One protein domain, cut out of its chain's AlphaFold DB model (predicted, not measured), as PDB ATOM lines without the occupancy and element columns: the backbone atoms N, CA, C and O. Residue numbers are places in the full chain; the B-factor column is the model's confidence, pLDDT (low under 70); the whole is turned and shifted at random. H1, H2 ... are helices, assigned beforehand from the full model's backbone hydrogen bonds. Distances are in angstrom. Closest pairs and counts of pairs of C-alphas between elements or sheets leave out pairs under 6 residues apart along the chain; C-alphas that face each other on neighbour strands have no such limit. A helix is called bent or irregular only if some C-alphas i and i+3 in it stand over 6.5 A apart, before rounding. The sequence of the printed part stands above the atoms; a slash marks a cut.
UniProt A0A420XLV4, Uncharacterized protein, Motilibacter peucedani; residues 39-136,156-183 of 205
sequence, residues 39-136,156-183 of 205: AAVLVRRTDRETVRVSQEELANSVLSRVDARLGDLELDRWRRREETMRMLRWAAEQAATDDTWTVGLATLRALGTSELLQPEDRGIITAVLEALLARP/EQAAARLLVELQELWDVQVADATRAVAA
ATOM      1  N   ALA A  39      30.349  -2.857 -21.615       72.50
ATOM      2  CA  ALA A  39      29.215  -3.148 -22.487       72.50
ATOM      3  C   ALA A  39      28.124  -3.940 -21.752       72.50
ATOM      4  O   ALA A  39      26.955  -3.562 -21.798       72.50
ATOM      5  N   ALA A  40      28.494  -4.982 -21.004       74.75
ATOM      6  CA  ALA A  40      27.544  -5.760 -20.211       74.75
ATOM      7  C   ALA A  40      26.874  -4.918 -19.111       74.75
ATOM      8  O   ALA A  40      25.676  -5.058 -18.869       74.75
ATOM      9  N   VAL A  41      27.620  -4.022 -18.457       78.00
ATOM     10  CA  VAL A  41      27.076  -3.107 -17.442       78.00
ATOM     11  C   VAL A  41      26.126  -2.091 -18.071       78.00
ATOM     12  O   VAL A  41      25.052  -1.868 -17.518       78.00
ATOM     13  N   LEU A  42      26.480  -1.511 -19.221       74.81
ATOM     14  CA  LEU A  42      25.636  -0.547 -19.925       74.81
ATOM     15  C   LEU A  42      24.340  -1.192 -20.414       74.81
ATOM     16  O   LEU A  42      23.281  -0.655 -20.113       74.81
ATOM     17  N   VAL A  43      24.406  -2.374 -21.039       72.69
ATOM     18  CA  VAL A  43      23.225  -3.146 -21.473       72.69
ATOM     19  C   VAL A  43      22.303  -3.458 -20.292       72.69
ATOM     20  O   VAL A  43      21.090  -3.288 -20.374       72.69
ATOM     21  N   ARG A  44      22.870  -3.849 -19.147       68.31
ATOM     22  CA  ARG A  44      22.089  -4.168 -17.944       68.31
ATOM     23  C   ARG A  44      21.492  -2.933 -17.263       68.31
ATOM     24  O   ARG A  44      20.564  -3.069 -16.464       68.31
ATOM     25  N   ARG A  45      22.048  -1.744 -17.521       68.75
ATOM     26  CA  ARG A  45      21.542  -0.471 -16.996       68.75
ATOM     27  C   ARG A  45      20.424   0.075 -17.881       68.75
ATOM     28  O   ARG A  45      19.377   0.428 -17.347       68.75
ATOM     29  N   THR A  46      20.599   0.041 -19.204       62.06
ATOM     30  CA  THR A  46      19.575   0.478 -20.162       62.06
ATOM     31  C   THR A  46      18.320  -0.380 -20.098       62.06
ATOM     32  O   THR A  46      17.238   0.190 -20.079       62.06
ATOM     33  N   ASP A  47      18.429  -1.704 -19.945       56.09
ATOM     34  CA  ASP A  47      17.256  -2.586 -19.795       56.09
ATOM     35  C   ASP A  47      16.370  -2.223 -18.592       56.09
ATOM     36  O   ASP A  47      15.166  -2.463 -18.587       56.09
ATOM     37  N   ARG A  48      16.945  -1.643 -17.533       54.22
ATOM     38  CA  ARG A  48      16.179  -1.257 -16.338       54.22
ATOM     39  C   ARG A  48      15.544   0.120 -16.461       54.22
ATOM     40  O   ARG A  48      14.489   0.345 -15.872       54.22
ATOM     41  N   GLU A  49      16.182   1.030 -17.186       49.06
ATOM     42  CA  GLU A  49      15.677   2.387 -17.400       49.06
ATOM     43  C   GLU A  49      14.590   2.405 -18.485       49.06
ATOM     44  O   GLU A  49      13.545   3.014 -18.277       49.06
ATOM     45  N   THR A  50      14.745   1.643 -19.575       52.91
ATOM     46  CA  THR A  50      13.724   1.536 -20.634       52.91
ATOM     47  C   THR A  50      12.450   0.846 -20.154       52.91
ATOM     48  O   THR A  50      11.356   1.281 -20.502       52.91
ATOM     49  N   VAL A  51      12.562  -0.190 -19.313       54.09
ATOM     50  CA  VAL A  51      11.397  -0.887 -18.741       54.09
ATOM     51  C   VAL A  51      10.613   0.015 -17.786       54.09
ATOM     52  O   VAL A  51       9.387  -0.022 -17.800       54.09
ATOM     53  N   ARG A  52      11.284   0.862 -16.992       54.78
ATOM     54  CA  ARG A  52      10.598   1.802 -16.088       54.78
ATOM     55  C   ARG A  52       9.920   2.945 -16.836       54.78
ATOM     56  O   ARG A  52       8.757   3.213 -16.563       54.78
ATOM     57  N   VAL A  53      10.604   3.547 -17.811       56.31
ATOM     58  CA  VAL A  53      10.029   4.615 -18.648       56.31
ATOM     59  C   VAL A  53       8.820   4.093 -19.432       56.31
ATOM     60  O   VAL A  53       7.765   4.717 -19.425       56.31
ATOM     61  N   SER A  54       8.929   2.888 -20.003       62.66
ATOM     62  CA  SER A  54       7.817   2.184 -20.657       62.66
ATOM     63  C   SER A  54       6.635   1.947 -19.711       62.66
ATOM     64  O   SER A  54       5.484   2.160 -20.088       62.66
ATOM     65  N   GLN A  55       6.894   1.538 -18.468       61.81
ATOM     66  CA  GLN A  55       5.834   1.238 -17.511       61.81
ATOM     67  C   GLN A  55       5.117   2.500 -17.006       61.81
ATOM     68  O   GLN A  55       3.897   2.472 -16.846       61.81
ATOM     69  N   GLU A  56       5.839   3.598 -16.783       69.38
ATOM     70  CA  GLU A  56       5.262   4.896 -16.405       69.38
ATOM     71  C   GLU A  56       4.441   5.501 -17.549       69.38
ATOM     72  O   GLU A  56       3.325   5.969 -17.330       69.38
ATOM     73  N   GLU A  57       4.931   5.423 -18.787       72.00
ATOM     74  CA  GLU A  57       4.205   5.894 -19.969       72.00
ATOM     75  C   GLU A  57       2.944   5.055 -20.232       72.00
ATOM     76  O   GLU A  57       1.864   5.596 -20.484       72.00
ATOM     77  N   LEU A  58       3.037   3.730 -20.067       70.00
ATOM     78  CA  LEU A  58       1.881   2.836 -20.112       70.00
ATOM     79  C   LEU A  58       0.874   3.165 -19.006       70.00
ATOM     80  O   LEU A  58      -0.314   3.287 -19.304       70.00
ATOM     81  N   ALA A  59       1.324   3.354 -17.764       70.69
ATOM     82  CA  ALA A  59       0.456   3.712 -16.644       70.69
ATOM     83  C   ALA A  59      -0.264   5.043 -16.896       70.69
ATOM     84  O   ALA A  59      -1.489   5.105 -16.777       70.69
ATOM     85  N   ASN A  60       0.461   6.068 -17.347       75.25
ATOM     86  CA  ASN A  60      -0.107   7.371 -17.692       75.25
ATOM     87  C   ASN A  60      -1.109   7.270 -18.852       75.25
ATOM     88  O   ASN A  60      -2.179   7.877 -18.802       75.25
ATOM     89  N   SER A  61      -0.822   6.456 -19.873       76.88
ATOM     90  CA  SER A  61      -1.737   6.255 -21.005       76.88
ATOM     91  C   SER A  61      -3.032   5.538 -20.602       76.88
ATOM     92  O   SER A  61      -4.109   5.858 -21.107       76.88
ATOM     93  N   VAL A  62      -2.947   4.571 -19.682       79.00
ATOM     94  CA  VAL A  62      -4.108   3.834 -19.178       79.00
ATOM     95  C   VAL A  62      -4.950   4.736 -18.284       79.00
ATOM     96  O   VAL A  62      -6.161   4.787 -18.482       79.00
ATOM     97  N   LEU A  63      -4.322   5.482 -17.371       76.56
ATOM     98  CA  LEU A  63      -5.002   6.460 -16.518       76.56
ATOM     99  C   LEU A  63      -5.728   7.510 -17.360       76.56
ATOM    100  O   LEU A  63      -6.935   7.671 -17.216       76.56
ATOM    101  N   SER A  64      -5.047   8.100 -18.346       78.94
ATOM    102  CA  SER A  64      -5.652   9.070 -19.267       78.94
ATOM    103  C   SER A  64      -6.879   8.510 -20.004       78.94
ATOM    104  O   SER A  64      -7.886   9.202 -20.151       78.94
ATOM    105  N   ARG A  65      -6.847   7.241 -20.435       80.69
ATOM    106  CA  ARG A  65      -8.008   6.592 -21.074       80.69
ATOM    107  C   ARG A  65      -9.151   6.324 -20.100       80.69
ATOM    108  O   ARG A  65     -10.308   6.369 -20.513       80.69
ATOM    109  N   VAL A  66      -8.843   5.987 -18.850       82.88
ATOM    110  CA  VAL A  66      -9.859   5.790 -17.810       82.88
ATOM    111  C   VAL A  66     -10.521   7.121 -17.484       82.88
ATOM    112  O   VAL A  66     -11.744   7.183 -17.525       82.88
ATOM    113  N   ASP A  67      -9.748   8.184 -17.279       81.69
ATOM    114  CA  ASP A  67     -10.272   9.525 -17.005       81.69
ATOM    115  C   ASP A  67     -11.141  10.035 -18.155       81.69
ATOM    116  O   ASP A  67     -12.254  10.503 -17.923       81.69
ATOM    117  N   ALA A  68     -10.697   9.856 -19.404       85.38
ATOM    118  CA  ALA A  68     -11.499  10.197 -20.578       85.38
ATOM    119  C   ALA A  68     -12.834   9.434 -20.597       85.38
ATOM    120  O   ALA A  68     -13.886  10.030 -20.800       85.38
ATOM    121  N   ARG A  69     -12.816   8.126 -20.307       80.00
ATOM    122  CA  ARG A  69     -14.045   7.321 -20.227       80.00
ATOM    123  C   ARG A  69     -14.957   7.756 -19.087       80.00
ATOM    124  O   ARG A  69     -16.172   7.757 -19.259       80.00
ATOM    125  N   LEU A  70     -14.402   8.087 -17.926       84.44
ATOM    126  CA  LEU A  70     -15.182   8.581 -16.794       84.44
ATOM    127  C   LEU A  70     -15.826   9.930 -17.129       84.44
ATOM    128  O   LEU A  70     -17.019  10.099 -16.879       84.44
ATOM    129  N   GLY A  71     -15.076  10.826 -17.778       86.12
ATOM    130  CA  GLY A  71     -15.577  12.100 -18.287       86.12
ATOM    131  C   GLY A  71     -16.691  11.924 -19.320       86.12
ATOM    132  O   GLY A  71     -17.743  12.548 -19.196       86.12
ATOM    133  N   ASP A  72     -16.528  11.016 -20.284       90.00
ATOM    134  CA  ASP A  72     -17.563  10.706 -21.278       90.00
ATOM    135  C   ASP A  72     -18.850  10.180 -20.620       90.00
ATOM    136  O   ASP A  72     -19.953  10.587 -20.988       90.00
ATOM    137  N   LEU A  73     -18.728   9.311 -19.607       87.81
ATOM    138  CA  LEU A  73     -19.871   8.784 -18.850       87.81
ATOM    139  C   LEU A  73     -20.566   9.851 -17.997       87.81
ATOM    140  O   LEU A  73     -21.770   9.756 -17.746       87.81
ATOM    141  N   GLU A  74     -19.822  10.826 -17.487       88.25
ATOM    142  CA  GLU A  74     -20.374  11.950 -16.735       88.25
ATOM    143  C   GLU A  74     -21.089  12.944 -17.656       88.25
ATOM    144  O   GLU A  74     -22.221  13.335 -17.372       88.25
ATOM    145  N   LEU A  75     -20.503  13.257 -18.815       92.56
ATOM    146  CA  LEU A  75     -21.141  14.073 -19.850       92.56
ATOM    147  C   LEU A  75     -22.415  13.422 -20.389       92.56
ATOM    148  O   LEU A  75     -23.421  14.106 -20.587       92.56
ATOM    149  N   ASP A  76     -22.398  12.110 -20.613       89.44
ATOM    150  CA  ASP A  76     -23.583  11.370 -21.040       89.44
ATOM    151  C   ASP A  76     -24.691  11.409 -19.976       89.44
ATOM    152  O   ASP A  76     -25.855  11.672 -20.292       89.44
ATOM    153  N   ARG A  77     -24.331  11.243 -18.695       88.62
ATOM    154  CA  ARG A  77     -25.272  11.425 -17.579       88.62
ATOM    155  C   ARG A  77     -25.848  12.839 -17.559       88.62
ATOM    156  O   ARG A  77     -27.060  12.992 -17.426       88.62
ATOM    157  N   TRP A  78     -25.020  13.863 -17.725       92.44
ATOM    158  CA  TRP A  78     -25.481  15.247 -17.724       92.44
ATOM    159  C   TRP A  78     -26.438  15.540 -18.892       92.44
ATOM    160  O   TRP A  78     -27.534  16.053 -18.667       92.44
ATOM    161  N   ARG A  79     -26.103  15.106 -20.117       92.44
ATOM    162  CA  ARG A  79     -26.974  15.256 -21.300       92.44
ATOM    163  C   ARG A  79     -28.313  14.541 -21.141       92.44
ATOM    164  O   ARG A  79     -29.352  15.112 -21.462       92.44
ATOM    165  N   ARG A  80     -28.309  13.301 -20.633       91.44
ATOM    166  CA  ARG A  80     -29.552  12.551 -20.384       91.44
ATOM    167  C   ARG A  80     -30.440  13.250 -19.365       91.44
ATOM    168  O   ARG A  80     -31.656  13.301 -19.552       91.44
ATOM    169  N   ARG A  81     -29.844  13.821 -18.318       92.38
ATOM    170  CA  ARG A  81     -30.582  14.584 -17.309       92.38
ATOM    171  C   ARG A  81     -31.201  15.849 -17.896       92.38
ATOM    172  O   ARG A  81     -32.380  16.109 -17.670       92.38
ATOM    173  N   GLU A  82     -30.444  16.591 -18.698       95.12
ATOM    174  CA  GLU A  82     -30.946  17.794 -19.366       95.12
ATOM    175  C   GLU A  82     -32.130  17.479 -20.294       95.12
ATOM    176  O   GLU A  82     -33.172  18.134 -20.225       95.12
ATOM    177  N   GLU A  83     -32.012  16.433 -21.113       94.81
ATOM    178  CA  GLU A  83     -33.084  16.011 -22.018       94.81
ATOM    179  C   GLU A  83     -34.320  15.508 -21.252       94.81
ATOM    180  O   GLU A  83     -35.454  15.825 -21.614       94.81
ATOM    181  N   THR A  84     -34.112  14.805 -20.133       94.44
ATOM    182  CA  THR A  84     -35.199  14.385 -19.236       94.44
ATOM    183  C   THR A  84     -35.957  15.593 -18.695       94.44
ATOM    184  O   THR A  84     -37.183  15.636 -18.780       94.44
ATOM    185  N   MET A  85     -35.248  16.604 -18.183       93.19
ATOM    186  CA  MET A  85     -35.864  17.818 -17.640       93.19
ATOM    187  C   MET A  85     -36.590  18.626 -18.717       93.19
ATOM    188  O   MET A  85     -37.670  19.167 -18.471       93.19
ATOM    189  N   ARG A  86     -36.046  18.663 -19.937       95.94
ATOM    190  CA  ARG A  86     -36.676  19.308 -21.091       95.94
ATOM    191  C   ARG A  86     -37.999  18.641 -21.463       95.94
ATOM    192  O   ARG A  86     -39.003  19.338 -21.618       95.94
ATOM    193  N   MET A  87     -38.020  17.311 -21.554       95.94
ATOM    194  CA  MET A  87     -39.243  16.557 -21.832       95.94
ATOM    195  C   MET A  87     -40.245  16.625 -20.683       95.94
ATOM    196  O   MET A  87     -41.441  16.733 -20.937       95.94
ATOM    197  N   LEU A  88     -39.781  16.595 -19.432       93.81
ATOM    198  CA  LEU A  88     -40.637  16.733 -18.256       93.81
ATOM    199  C   LEU A  88     -41.336  18.091 -18.256       93.81
ATOM    200  O   LEU A  88     -42.552  18.146 -18.081       93.81
ATOM    201  N   ARG A  89     -40.589  19.173 -18.505       95.69
ATOM    202  CA  ARG A  89     -41.142  20.526 -18.627       95.69
ATOM    203  C   ARG A  89     -42.179  20.596 -19.745       95.69
ATOM    204  O   ARG A  89     -43.302  21.013 -19.490       95.69
ATOM    205  N   TRP A  90     -41.839  20.128 -20.947       97.12
ATOM    206  CA  TRP A  90     -42.782  20.100 -22.067       97.12
ATOM    207  C   TRP A  90     -44.041  19.282 -21.740       97.12
ATOM    208  O   TRP A  90     -45.157  19.731 -21.987       97.12
ATOM    209  N   ALA A  91     -43.892  18.104 -21.133       94.25
ATOM    210  CA  ALA A  91     -45.020  17.253 -20.772       94.25
ATOM    211  C   ALA A  91     -45.903  17.890 -19.689       94.25
ATOM    212  O   ALA A  91     -47.126  17.766 -19.750       94.25
ATOM    213  N   ALA A  92     -45.306  18.608 -18.734       91.56
ATOM    214  CA  ALA A  92     -46.028  19.385 -17.735       91.56
ATOM    215  C   ALA A  92     -46.773  20.579 -18.360       91.56
ATOM    216  O   ALA A  92     -47.914  20.832 -17.982       91.56
ATOM    217  N   GLU A  93     -46.181  21.266 -19.343       93.00
ATOM    218  CA  GLU A  93     -46.835  22.331 -20.120       93.00
ATOM    219  C   GLU A  93     -48.057  21.786 -20.885       93.00
ATOM    220  O   GLU A  93     -49.138  22.372 -20.818       93.00
ATOM    221  N   GLN A  94     -47.933  20.624 -21.539       94.12
ATOM    222  CA  GLN A  94     -49.076  19.973 -22.198       94.12
ATOM    223  C   GLN A  94     -50.135  19.528 -21.189       94.12
ATOM    224  O   GLN A  94     -51.324  19.761 -21.376       94.12
ATOM    225  N   ALA A  95     -49.712  18.949 -20.065       89.88
ATOM    226  CA  ALA A  95     -50.619  18.568 -18.991       89.88
ATOM    227  C   ALA A  95     -51.255  19.778 -18.286       89.88
ATOM    228  O   ALA A  95     -52.211  19.620 -17.539       89.88
ATOM    229  N   ALA A  96     -50.765  20.999 -18.489       88.38
ATOM    230  CA  ALA A  96     -51.408  22.177 -17.928       88.38
ATOM    231  C   ALA A  96     -52.665  22.592 -18.712       88.38
ATOM    232  O   ALA A  96     -53.515  23.262 -18.123       88.38
ATOM    233  N   THR A  97     -52.783  22.172 -19.977       87.69
ATOM    234  CA  THR A  97     -53.835  22.567 -20.925       87.69
ATOM    235  C   THR A  97     -54.864  21.448 -21.091       87.69
ATOM    236  O   THR A  97     -54.492  20.288 -21.255       87.69
ATOM    237  N   ASP A  98     -56.162  21.767 -21.079       84.44
ATOM    238  CA  ASP A  98     -57.220  20.744 -21.127       84.44
ATOM    239  C   ASP A  98     -57.198  19.919 -22.430       84.44
ATOM    240  O   ASP A  98     -57.328  18.693 -22.382       84.44
ATOM    241  N   ASP A  99     -56.947  20.560 -23.576       88.12
ATOM    242  CA  ASP A  99     -56.939  19.906 -24.894       88.12
ATOM    243  C   ASP A  99     -55.770  18.923 -25.079       88.12
ATOM    244  O   ASP A  99     -55.899  17.920 -25.784       88.12
ATOM    245  N   THR A 100     -54.626  19.180 -24.434       91.56
ATOM    246  CA  THR A 100     -53.413  18.348 -24.534       91.56
ATOM    247  C   THR A 100     -53.082  17.599 -23.243       91.56
ATOM    248  O   THR A 100     -52.050  16.926 -23.155       91.56
ATOM    249  N   TRP A 101     -54.006  17.601 -22.274       90.44
ATOM    250  CA  TRP A 101     -53.855  16.941 -20.977       90.44
ATOM    251  C   TRP A 101     -53.421  15.476 -21.103       90.44
ATOM    252  O   TRP A 101     -52.511  14.999 -20.420       90.44
ATOM    253  N   THR A 102     -54.109  14.733 -21.969       91.12
ATOM    254  CA  THR A 102     -53.888  13.295 -22.164       91.12
ATOM    255  C   THR A 102     -52.521  13.014 -22.770       91.12
ATOM    256  O   THR A 102     -51.885  12.038 -22.375       91.12
ATOM    257  N   VAL A 103     -52.050  13.890 -23.664       94.19
ATOM    258  CA  VAL A 103     -50.713  13.823 -24.261       94.19
ATOM    259  C   VAL A 103     -49.659  14.037 -23.182       94.19
ATOM    260  O   VAL A 103     -48.801  13.177 -23.006       94.19
ATOM    261  N   GLY A 104     -49.777  15.104 -22.386       92.50
ATOM    262  CA  GLY A 104     -48.848  15.374 -21.285       92.50
ATOM    263  C   GLY A 104     -48.785  14.229 -20.268       92.50
ATOM    264  O   GLY A 104     -47.702  13.768 -19.907       92.50
ATOM    265  N   LEU A 105     -49.941  13.687 -19.865       93.69
ATOM    266  CA  LEU A 105     -50.004  12.560 -18.930       93.69
ATOM    267  C   LEU A 105     -49.402  11.270 -19.514       93.69
ATOM    268  O   LEU A 105     -48.724  10.530 -18.798       93.69
ATOM    269  N   ALA A 106     -49.650  10.985 -20.795       94.38
ATOM    270  CA  ALA A 106     -49.063   9.835 -21.477       94.38
ATOM    271  C   ALA A 106     -47.537   9.961 -21.565       94.38
ATOM    272  O   ALA A 106     -46.832   9.001 -21.255       94.38
ATOM    273  N   THR A 107     -47.022  11.149 -21.895       94.19
ATOM    274  CA  THR A 107     -45.582  11.415 -21.937       94.19
ATOM    275  C   THR A 107     -44.937  11.279 -20.560       94.19
ATOM    276  O   THR A 107     -43.909  10.620 -20.448       94.19
ATOM    277  N   LEU A 108     -45.547  11.812 -19.495       94.12
ATOM    278  CA  LEU A 108     -45.023  11.655 -18.130       94.12
ATOM    279  C   LEU A 108     -44.978  10.187 -17.684       94.12
ATOM    280  O   LEU A 108     -44.007   9.758 -17.061       94.12
ATOM    281  N   ARG A 109     -45.994   9.388 -18.035       93.62
ATOM    282  CA  ARG A 109     -45.985   7.940 -17.770       93.62
ATOM    283  C   ARG A 109     -44.893   7.221 -18.555       93.62
ATOM    284  O   ARG A 109     -44.192   6.397 -17.977       93.62
ATOM    285  N   ALA A 110     -44.734   7.550 -19.836       93.75
ATOM    286  CA  ALA A 110     -43.692   6.974 -20.680       93.75
ATOM    287  C   ALA A 110     -42.286   7.327 -20.166       93.75
ATOM    288  O   ALA A 110     -41.424   6.450 -20.100       93.75
ATOM    289  N   LEU A 111     -42.074   8.575 -19.728       93.81
ATOM    290  CA  LEU A 111     -40.837   9.017 -19.079       93.81
ATOM    291  C   LEU A 111     -40.546   8.210 -17.810       93.81
ATOM    292  O   LEU A 111     -39.416   7.769 -17.632       93.81
ATOM    293  N   GLY A 112     -41.559   7.947 -16.976       91.75
ATOM    294  CA  GLY A 112     -41.425   7.141 -15.755       91.75
ATOM    295  C   GLY A 112     -40.901   5.715 -15.982       91.75
ATOM    296  O   GLY A 112     -40.293   5.133 -15.086       91.75
ATOM    297  N   THR A 113     -41.113   5.162 -17.177       91.00
ATOM    298  CA  THR A 113     -40.642   3.824 -17.580       91.00
ATOM    299  C   THR A 113     -39.420   3.846 -18.500       91.00
ATOM    300  O   THR A 113     -38.938   2.787 -18.892       91.00
ATOM    301  N   SER A 114     -38.941   5.028 -18.884       91.75
ATOM    302  CA  SER A 114     -37.868   5.191 -19.865       91.75
ATOM    303  C   SER A 114     -36.486   4.968 -19.248       91.75
ATOM    304  O   SER A 114     -36.227   5.389 -18.123       91.75
ATOM    305  N   GLU A 115     -35.562   4.387 -20.019       88.62
ATOM    306  CA  GLU A 115     -34.137   4.280 -19.657       88.62
ATOM    307  C   GLU A 115     -33.421   5.638 -19.616       88.62
ATOM    308  O   GLU A 115     -32.332   5.763 -19.051       88.62
ATOM    309  N   LEU A 116     -34.029   6.666 -20.216       86.50
ATOM    310  CA  LEU A 116     -33.507   8.025 -20.160       86.50
ATOM    311  C   LEU A 116     -33.580   8.598 -18.736       86.50
ATOM    312  O   LEU A 116     -32.725   9.395 -18.347       86.50
ATOM    313  N   LEU A 117     -34.583   8.166 -17.964       88.81
ATOM    314  CA  LEU A 117     -34.810   8.623 -16.607       88.81
ATOM    315  C   LEU A 117     -33.795   7.994 -15.658       88.81
ATOM    316  O   LEU A 117     -33.784   6.780 -15.427       88.81
ATOM    317  N   GLN A 118     -32.975   8.845 -15.056       88.06
ATOM    318  CA  GLN A 118     -32.016   8.402 -14.058       88.06
ATOM    319  C   GLN A 118     -32.738   8.002 -12.760       88.06
ATOM    320  O   GLN A 118     -33.784   8.576 -12.434       88.06
ATOM    321  N   PRO A 119     -32.229   6.998 -12.019       88.31
ATOM    322  CA  PRO A 119     -32.845   6.534 -10.776       88.31
ATOM    323  C   PRO A 119     -33.143   7.658  -9.778       88.31
ATOM    324  O   PRO A 119     -34.168   7.614  -9.099       88.31
ATOM    325  N   GLU A 120     -32.275   8.665  -9.724       86.00
ATOM    326  CA  GLU A 120     -32.327   9.800  -8.807       86.00
ATOM    327  C   GLU A 120     -33.503  10.741  -9.110       86.00
ATOM    328  O   GLU A 120     -34.105  11.298  -8.193       86.00
ATOM    329  N   ASP A 121     -33.884  10.877 -10.382       88.12
ATOM    330  CA  ASP A 121     -34.922  11.815 -10.824       88.12
ATOM    331  C   ASP A 121     -36.337  11.186 -10.817       88.12
ATOM    332  O   ASP A 121     -37.337  11.871 -11.049       88.12
ATOM    333  N   ARG A 122     -36.469   9.888 -10.492       89.00
ATOM    334  CA  ARG A 122     -37.768   9.182 -10.439       89.00
ATOM    335  C   ARG A 122     -38.774   9.834  -9.495       89.00
ATOM    336  O   ARG A 122     -39.949   9.940  -9.840       89.00
ATOM    337  N   GLY A 123     -38.312  10.294  -8.331       88.00
ATOM    338  CA  GLY A 123     -39.175  10.940  -7.340       88.00
ATOM    339  C   GLY A 123     -39.850  12.207  -7.873       88.00
ATOM    340  O   GLY A 123     -41.002  12.476  -7.541       88.00
ATOM    341  N   ILE A 124     -39.171  12.940  -8.762       88.12
ATOM    342  CA  ILE A 124     -39.692  14.172  -9.366       88.12
ATOM    343  C   ILE A 124     -40.877  13.846 -10.279       88.12
ATOM    344  O   ILE A 124     -41.928  14.477 -10.176       88.12
ATOM    345  N   ILE A 125     -40.751  12.827 -11.136       91.56
ATOM    346  CA  ILE A 125     -41.843  12.412 -12.030       91.56
ATOM    347  C   ILE A 125     -43.056  11.942 -11.236       91.56
ATOM    348  O   ILE A 125     -44.182  12.321 -11.566       91.56
ATOM    349  N   THR A 126     -42.843  11.153 -10.182       88.31
ATOM    350  CA  THR A 126     -43.927  10.711  -9.301       88.31
ATOM    351  C   THR A 126     -44.657  11.904  -8.688       88.31
ATOM    352  O   THR A 126     -45.877  11.984  -8.809       88.31
ATOM    353  N   ALA A 127     -43.927  12.877  -8.136       88.94
ATOM    354  CA  ALA A 127     -44.521  14.074  -7.543       88.94
ATOM    355  C   ALA A 127     -45.324  14.907  -8.561       88.94
ATOM    356  O   ALA A 127     -46.429  15.363  -8.264       88.94
ATOM    357  N   VAL A 128     -44.811  15.073  -9.787       88.00
ATOM    358  CA  VAL A 128     -45.514  15.801 -10.859       88.00
ATOM    359  C   VAL A 128     -46.787  15.065 -11.285       88.00
ATOM    360  O   VAL A 128     -47.843  15.686 -11.416       88.00
ATOM    361  N   LEU A 129     -46.720  13.744 -11.472       88.69
ATOM    362  CA  LEU A 129     -47.883  12.922 -11.815       88.69
ATOM    363  C   LEU A 129     -48.965  12.989 -10.734       88.69
ATOM    364  O   LEU A 129     -50.140  13.156 -11.060       88.69
ATOM    365  N   GLU A 130     -48.585  12.896  -9.463       88.94
ATOM    366  CA  GLU A 130     -49.512  13.008  -8.335       88.94
ATOM    367  C   GLU A 130     -50.183  14.385  -8.286       88.94
ATOM    368  O   GLU A 130     -51.410  14.470  -8.196       88.94
ATOM    369  N   ALA A 131     -49.409  15.464  -8.433       87.31
ATOM    370  CA  ALA A 131     -49.933  16.828  -8.445       87.31
ATOM    371  C   ALA A 131     -50.935  17.066  -9.588       87.31
ATOM    372  O   ALA A 131     -51.955  17.738  -9.406       87.31
ATOM    373  N   LEU A 132     -50.665  16.491 -10.763       86.44
ATOM    374  CA  LEU A 132     -51.561  16.552 -11.913       86.44
ATOM    375  C   LEU A 132     -52.839  15.738 -11.676       86.44
ATOM    376  O   LEU A 132     -53.940  16.240 -11.892       86.44
ATOM    377  N   LEU A 133     -52.734  14.503 -11.186       87.19
ATOM    378  CA  LEU A 133     -53.909  13.668 -10.918       87.19
ATOM    379  C   LEU A 133     -54.803  14.232  -9.804       87.19
ATOM    380  O   LEU A 133     -56.014  14.027  -9.841       87.19
ATOM    381  N   ALA A 134     -54.235  14.987  -8.862       85.62
ATOM    382  CA  ALA A 134     -54.977  15.686  -7.816       85.62
ATOM    383  C   ALA A 134     -55.701  16.961  -8.306       85.62
ATOM    384  O   ALA A 134     -56.474  17.559  -7.552       85.62
ATOM    385  N   ARG A 135     -55.461  17.427  -9.543       76.94
ATOM    386  CA  ARG A 135     -56.097  18.637 -10.087       76.94
ATOM    387  C   ARG A 135     -57.584  18.365 -10.400       76.94
ATOM    388  O   ARG A 135     -57.874  17.516 -11.243       76.94
ATOM    389  N   PRO A 136     -58.535  19.121  -9.811       66.56
ATOM    390  CA  PRO A 136     -59.933  19.076 -10.227       66.56
ATOM    391  C   PRO A 136     -60.037  19.569 -11.672       66.56
ATOM    392  O   PRO A 136     -59.619  20.690 -11.961       66.56
ATOM    393  N   GLU A 156     -52.924  29.567  -9.998       59.00
ATOM    394  CA  GLU A 156     -51.974  29.861 -11.084       59.00
ATOM    395  C   GLU A 156     -50.938  30.904 -10.661       59.00
ATOM    396  O   GLU A 156     -49.762  30.760 -10.981       59.00
ATOM    397  N   GLN A 157     -51.332  31.894  -9.856       74.19
ATOM    398  CA  GLN A 157     -50.387  32.851  -9.270       74.19
ATOM    399  C   GLN A 157     -49.420  32.175  -8.286       74.19
ATOM    400  O   GLN A 157     -48.236  32.504  -8.264       74.19
ATOM    401  N   ALA A 158     -49.899  31.206  -7.498       67.12
ATOM    402  CA  ALA A 158     -49.044  30.410  -6.619       67.12
ATOM    403  C   ALA A 158     -48.074  29.519  -7.416       67.12
ATOM    404  O   ALA A 158     -46.894  29.456  -7.083       67.12
ATOM    405  N   ALA A 159     -48.542  28.889  -8.498       57.12
ATOM    406  CA  ALA A 159     -47.691  28.084  -9.374       57.12
ATOM    407  C   ALA A 159     -46.610  28.932 -10.066       57.12
ATOM    408  O   ALA A 159     -45.451  28.531 -10.110       57.12
ATOM    409  N   ALA A 160     -46.961  30.133 -10.536       65.94
ATOM    410  CA  ALA A 160     -46.006  31.064 -11.131       65.94
ATOM    411  C   ALA A 160     -44.925  31.511 -10.131       65.94
ATOM    412  O   ALA A 160     -43.757  31.599 -10.495       65.94
ATOM    413  N   ARG A 161     -45.288  31.737  -8.859       79.75
ATOM    414  CA  ARG A 161     -44.318  32.073  -7.802       79.75
ATOM    415  C   ARG A 161     -43.332  30.940  -7.534       79.75
ATOM    416  O   ARG A 161     -42.140  31.202  -7.459       79.75
ATOM    417  N   LEU A 162     -43.816  29.701  -7.459       66.62
ATOM    418  CA  LEU A 162     -42.950  28.536  -7.249       66.62
ATOM    419  C   LEU A 162     -41.980  28.317  -8.414       66.62
ATOM    420  O   LEU A 162     -40.842  27.926  -8.192       66.62
ATOM    421  N   LEU A 163     -42.405  28.588  -9.652       67.94
ATOM    422  CA  LEU A 163     -41.519  28.493 -10.814       67.94
ATOM    423  C   LEU A 163     -40.399  29.539 -10.777       67.94
ATOM    424  O   LEU A 163     -39.266  29.216 -11.120       67.94
ATOM    425  N   VAL A 164     -40.694  30.763 -10.329       84.12
ATOM    426  CA  VAL A 164     -39.672  31.804 -10.135       84.12
ATOM    427  C   VAL A 164     -38.701  31.410  -9.018       84.12
ATOM    428  O   VAL A 164     -37.494  31.482  -9.211       84.12
ATOM    429  N   GLU A 165     -39.208  30.915  -7.891       76.44
ATOM    430  CA  GLU A 165     -38.382  30.496  -6.749       76.44
ATOM    431  C   GLU A 165     -37.469  29.303  -7.095       76.44
ATOM    432  O   GLU A 165     -36.297  29.264  -6.720       76.44
ATOM    433  N   LEU A 166     -37.972  28.347  -7.881       76.44
ATOM    434  CA  LEU A 166     -37.175  27.226  -8.385       76.44
ATOM    435  C   LEU A 166     -36.099  27.670  -9.382       76.44
ATOM    436  O   LEU A 166     -35.005  27.106  -9.376       76.44
ATOM    437  N   GLN A 167     -36.387  28.674 -10.214       85.38
ATOM    438  CA  GLN A 167     -35.401  29.235 -11.136       85.38
ATOM    439  C   GLN A 167     -34.258  29.922 -10.377       85.38
ATOM    440  O   GLN A 167     -33.095  29.689 -10.695       85.38
ATOM    441  N   GLU A 168     -34.564  30.692  -9.329       85.50
ATOM    442  CA  GLU A 168     -33.540  31.336  -8.497       85.50
ATOM    443  C   GLU A 168     -32.648  30.309  -7.780       85.50
ATOM    444  O   GLU A 168     -31.423  30.451  -7.756       85.50
ATOM    445  N   LEU A 169     -33.233  29.232  -7.245       80.56
ATOM    446  CA  LEU A 169     -32.473  28.142  -6.620       80.56
ATOM    447  C   LEU A 169     -31.547  27.427  -7.609       80.56
ATOM    448  O   LEU A 169     -30.421  27.064  -7.256       80.56
ATOM    449  N   TRP A 170     -32.015  27.230  -8.840       80.56
ATOM    450  CA  TRP A 170     -31.213  26.636  -9.903       80.56
ATOM    451  C   TRP A 170     -30.010  27.513 -10.254       80.56
ATOM    452  O   TRP A 170     -28.882  27.021 -10.302       80.56
ATOM    453  N   ASP A 171     -30.227  28.815 -10.426       82.25
ATOM    454  CA  ASP A 171     -29.165  29.759 -10.780       82.25
ATOM    455  C   ASP A 171     -28.077  29.826  -9.691       82.25
ATOM    456  O   ASP A 171     -26.882  29.870 -10.002       82.25
ATOM    457  N   VAL A 172     -28.463  29.733  -8.410       84.25
ATOM    458  CA  VAL A 172     -27.519  29.642  -7.281       84.25
ATOM    459  C   VAL A 172     -26.689  28.356  -7.340       84.25
ATOM    460  O   VAL A 172     -25.465  28.413  -7.219       84.25
ATOM    461  N   GLN A 173     -27.316  27.197  -7.574       75.25
ATOM    462  CA  GLN A 173     -26.582  25.930  -7.668       75.25
ATOM    463  C   GLN A 173     -25.607  25.899  -8.847       75.25
ATOM    464  O   GLN A 173     -24.481  25.419  -8.703       75.25
ATOM    465  N   VAL A 174     -26.009  26.437 -10.000       74.88
ATOM    466  CA  VAL A 174     -25.132  26.551 -11.173       74.88
ATOM    467  C   VAL A 174     -23.940  27.461 -10.863       74.88
ATOM    468  O   VAL A 174     -22.803  27.120 -11.202       74.88
ATOM    469  N   ALA A 175     -24.158  28.584 -10.175       78.38
ATOM    470  CA  ALA A 175     -23.082  29.489  -9.778       78.38
ATOM    471  C   ALA A 175     -22.083  28.827  -8.812       78.38
ATOM    472  O   ALA A 175     -20.868  28.977  -8.981       78.38
ATOM    473  N   ASP A 176     -22.566  28.060  -7.836       77.81
ATOM    474  CA  ASP A 176     -21.714  27.350  -6.880       77.81
ATOM    475  C   ASP A 176     -20.928  26.208  -7.535       77.81
ATOM    476  O   ASP A 176     -19.726  26.078  -7.294       77.81
ATOM    477  N   ALA A 177     -21.557  25.442  -8.431       64.31
ATOM    478  CA  ALA A 177     -20.873  24.421  -9.221       64.31
ATOM    479  C   ALA A 177     -19.766  25.035 -10.096       64.31
ATOM    480  O   ALA A 177     -18.643  24.531 -10.135       64.31
ATOM    481  N   THR A 178     -20.044  26.177 -10.729       76.31
ATOM    482  CA  THR A 178     -19.057  26.904 -11.542       76.31
ATOM    483  C   THR A 178     -17.883  27.396 -10.688       76.31
ATOM    484  O   THR A 178     -16.725  27.293 -11.095       76.31
ATOM    485  N   ARG A 179     -18.154  27.884  -9.469       76.88
ATOM    486  CA  ARG A 179     -17.111  28.316  -8.525       76.88
ATOM    487  C   ARG A 179     -16.268  27.141  -8.023       76.88
ATOM    488  O   ARG A 179     -15.059  27.295  -7.889       76.88
ATOM    489  N   ALA A 180     -16.875  25.979  -7.784       67.56
ATOM    490  CA  ALA A 180     -16.163  24.766  -7.386       67.56
ATOM    491  C   ALA A 180     -15.212  24.265  -8.485       67.56
ATOM    492  O   ALA A 180     -14.076  23.907  -8.187       67.56
ATOM    493  N   VAL A 181     -15.635  24.317  -9.754       67.12
ATOM    494  CA  VAL A 181     -14.774  23.992 -10.904       67.12
ATOM    495  C   VAL A 181     -13.608  24.978 -11.022       67.12
ATOM    496  O   VAL A 181     -12.479  24.559 -11.247       67.12
ATOM    497  N   ALA A 182     -13.848  26.276 -10.816       70.94
ATOM    498  CA  ALA A 182     -12.791  27.291 -10.855       70.94
ATOM    499  C   ALA A 182     -11.812  27.210  -9.666       70.94
ATOM    500  O   ALA A 182     -10.659  27.616  -9.792       70.94
ATOM    501  N   ALA A 183     -12.268  26.712  -8.514       69.81
ATOM    502  CA  ALA A 183     -11.452  26.520  -7.315       69.81
ATOM    503  C   ALA A 183     -10.716  25.170  -7.290       69.81
ATOM    504  O   ALA A 183      -9.874  24.957  -6.413       69.81
TER     505      ALA A 183
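AT A GLANCE: This is residues 39 to 136 and 156 to 183 of the 205 residues of an uncharacterized protein of Motilibacter peucedani (UniProt A0A420XLV4). One very long helix, H1, makes the length of the model: its residues 39 to 76 stick out as a bare arm, and at its other end H2 folds back along residues 84 to 95 and H3 folds back on H2 to form a small head. H4 stands free, touching no helix. The printed part has 126 residues with four named helices, H1, H2, H3 and H4 along the chain, and no named strand; the class is all helix. It is extended, with a radius of gyration of the C-alphas of 25.8 A and spans of 92 by 32 by 18 A.

IN THESE COORDINATES: H1, residues 39 to 96, is 84.6 A long, from C-alpha 39 at (29.215, -3.148, -22.487) to C-alpha 96 at (-51.408, 22.177, -17.928). H2 is residues 101 to 112, 16.7 A. H3, residues 119 to 133, 22.2 A, is irregular: C-alphas 120 and 123 are 7.1 A apart. H4, residues 156 to 183, is 40.8 A long and ends at C-alpha 183 at (-11.452, 26.520, -7.315).

HOW THE PARTS SIT: H1, H2 and H3 form an up and down bundle, each running against the one before it. The hairpin H1 and H2 touch at a shallow tilt of 24 degrees, closest at the C-alphas of Ala 95 and Trp 101, 4.1 A. The hairpin H2 and H3 touch at a shallow tilt of 22 degrees, closest at the C-alphas of Gly 112 and Ile 125, 6.5 A. H1, with residues 88 to 95 alone, only just touches H3, with 3 pairs of C-alphas within 8 A, the closest Ala 95 and Leu 132 at 7.4 A. H4 is apart from H1, H2 and H3. Every O i to N i+4 pair is within hydrogen-bond range in H2 and H4, against 52 of 54 in H1 and 8 of 11 in H3.

THE WHOLE: The C-alphas farthest apart, of Ala 39 and Pro 136, are 92.7 A apart. Residues 137 to 155 are not printed; C-alphas 136 and 156 are 13.4 A apart across the cut. Of the links printed whole, H1 to H2 is tight and H2 to H3 short. Mean pLDDT of the printed part is 81.5; 24 residues are under 70, among them 44 to 56.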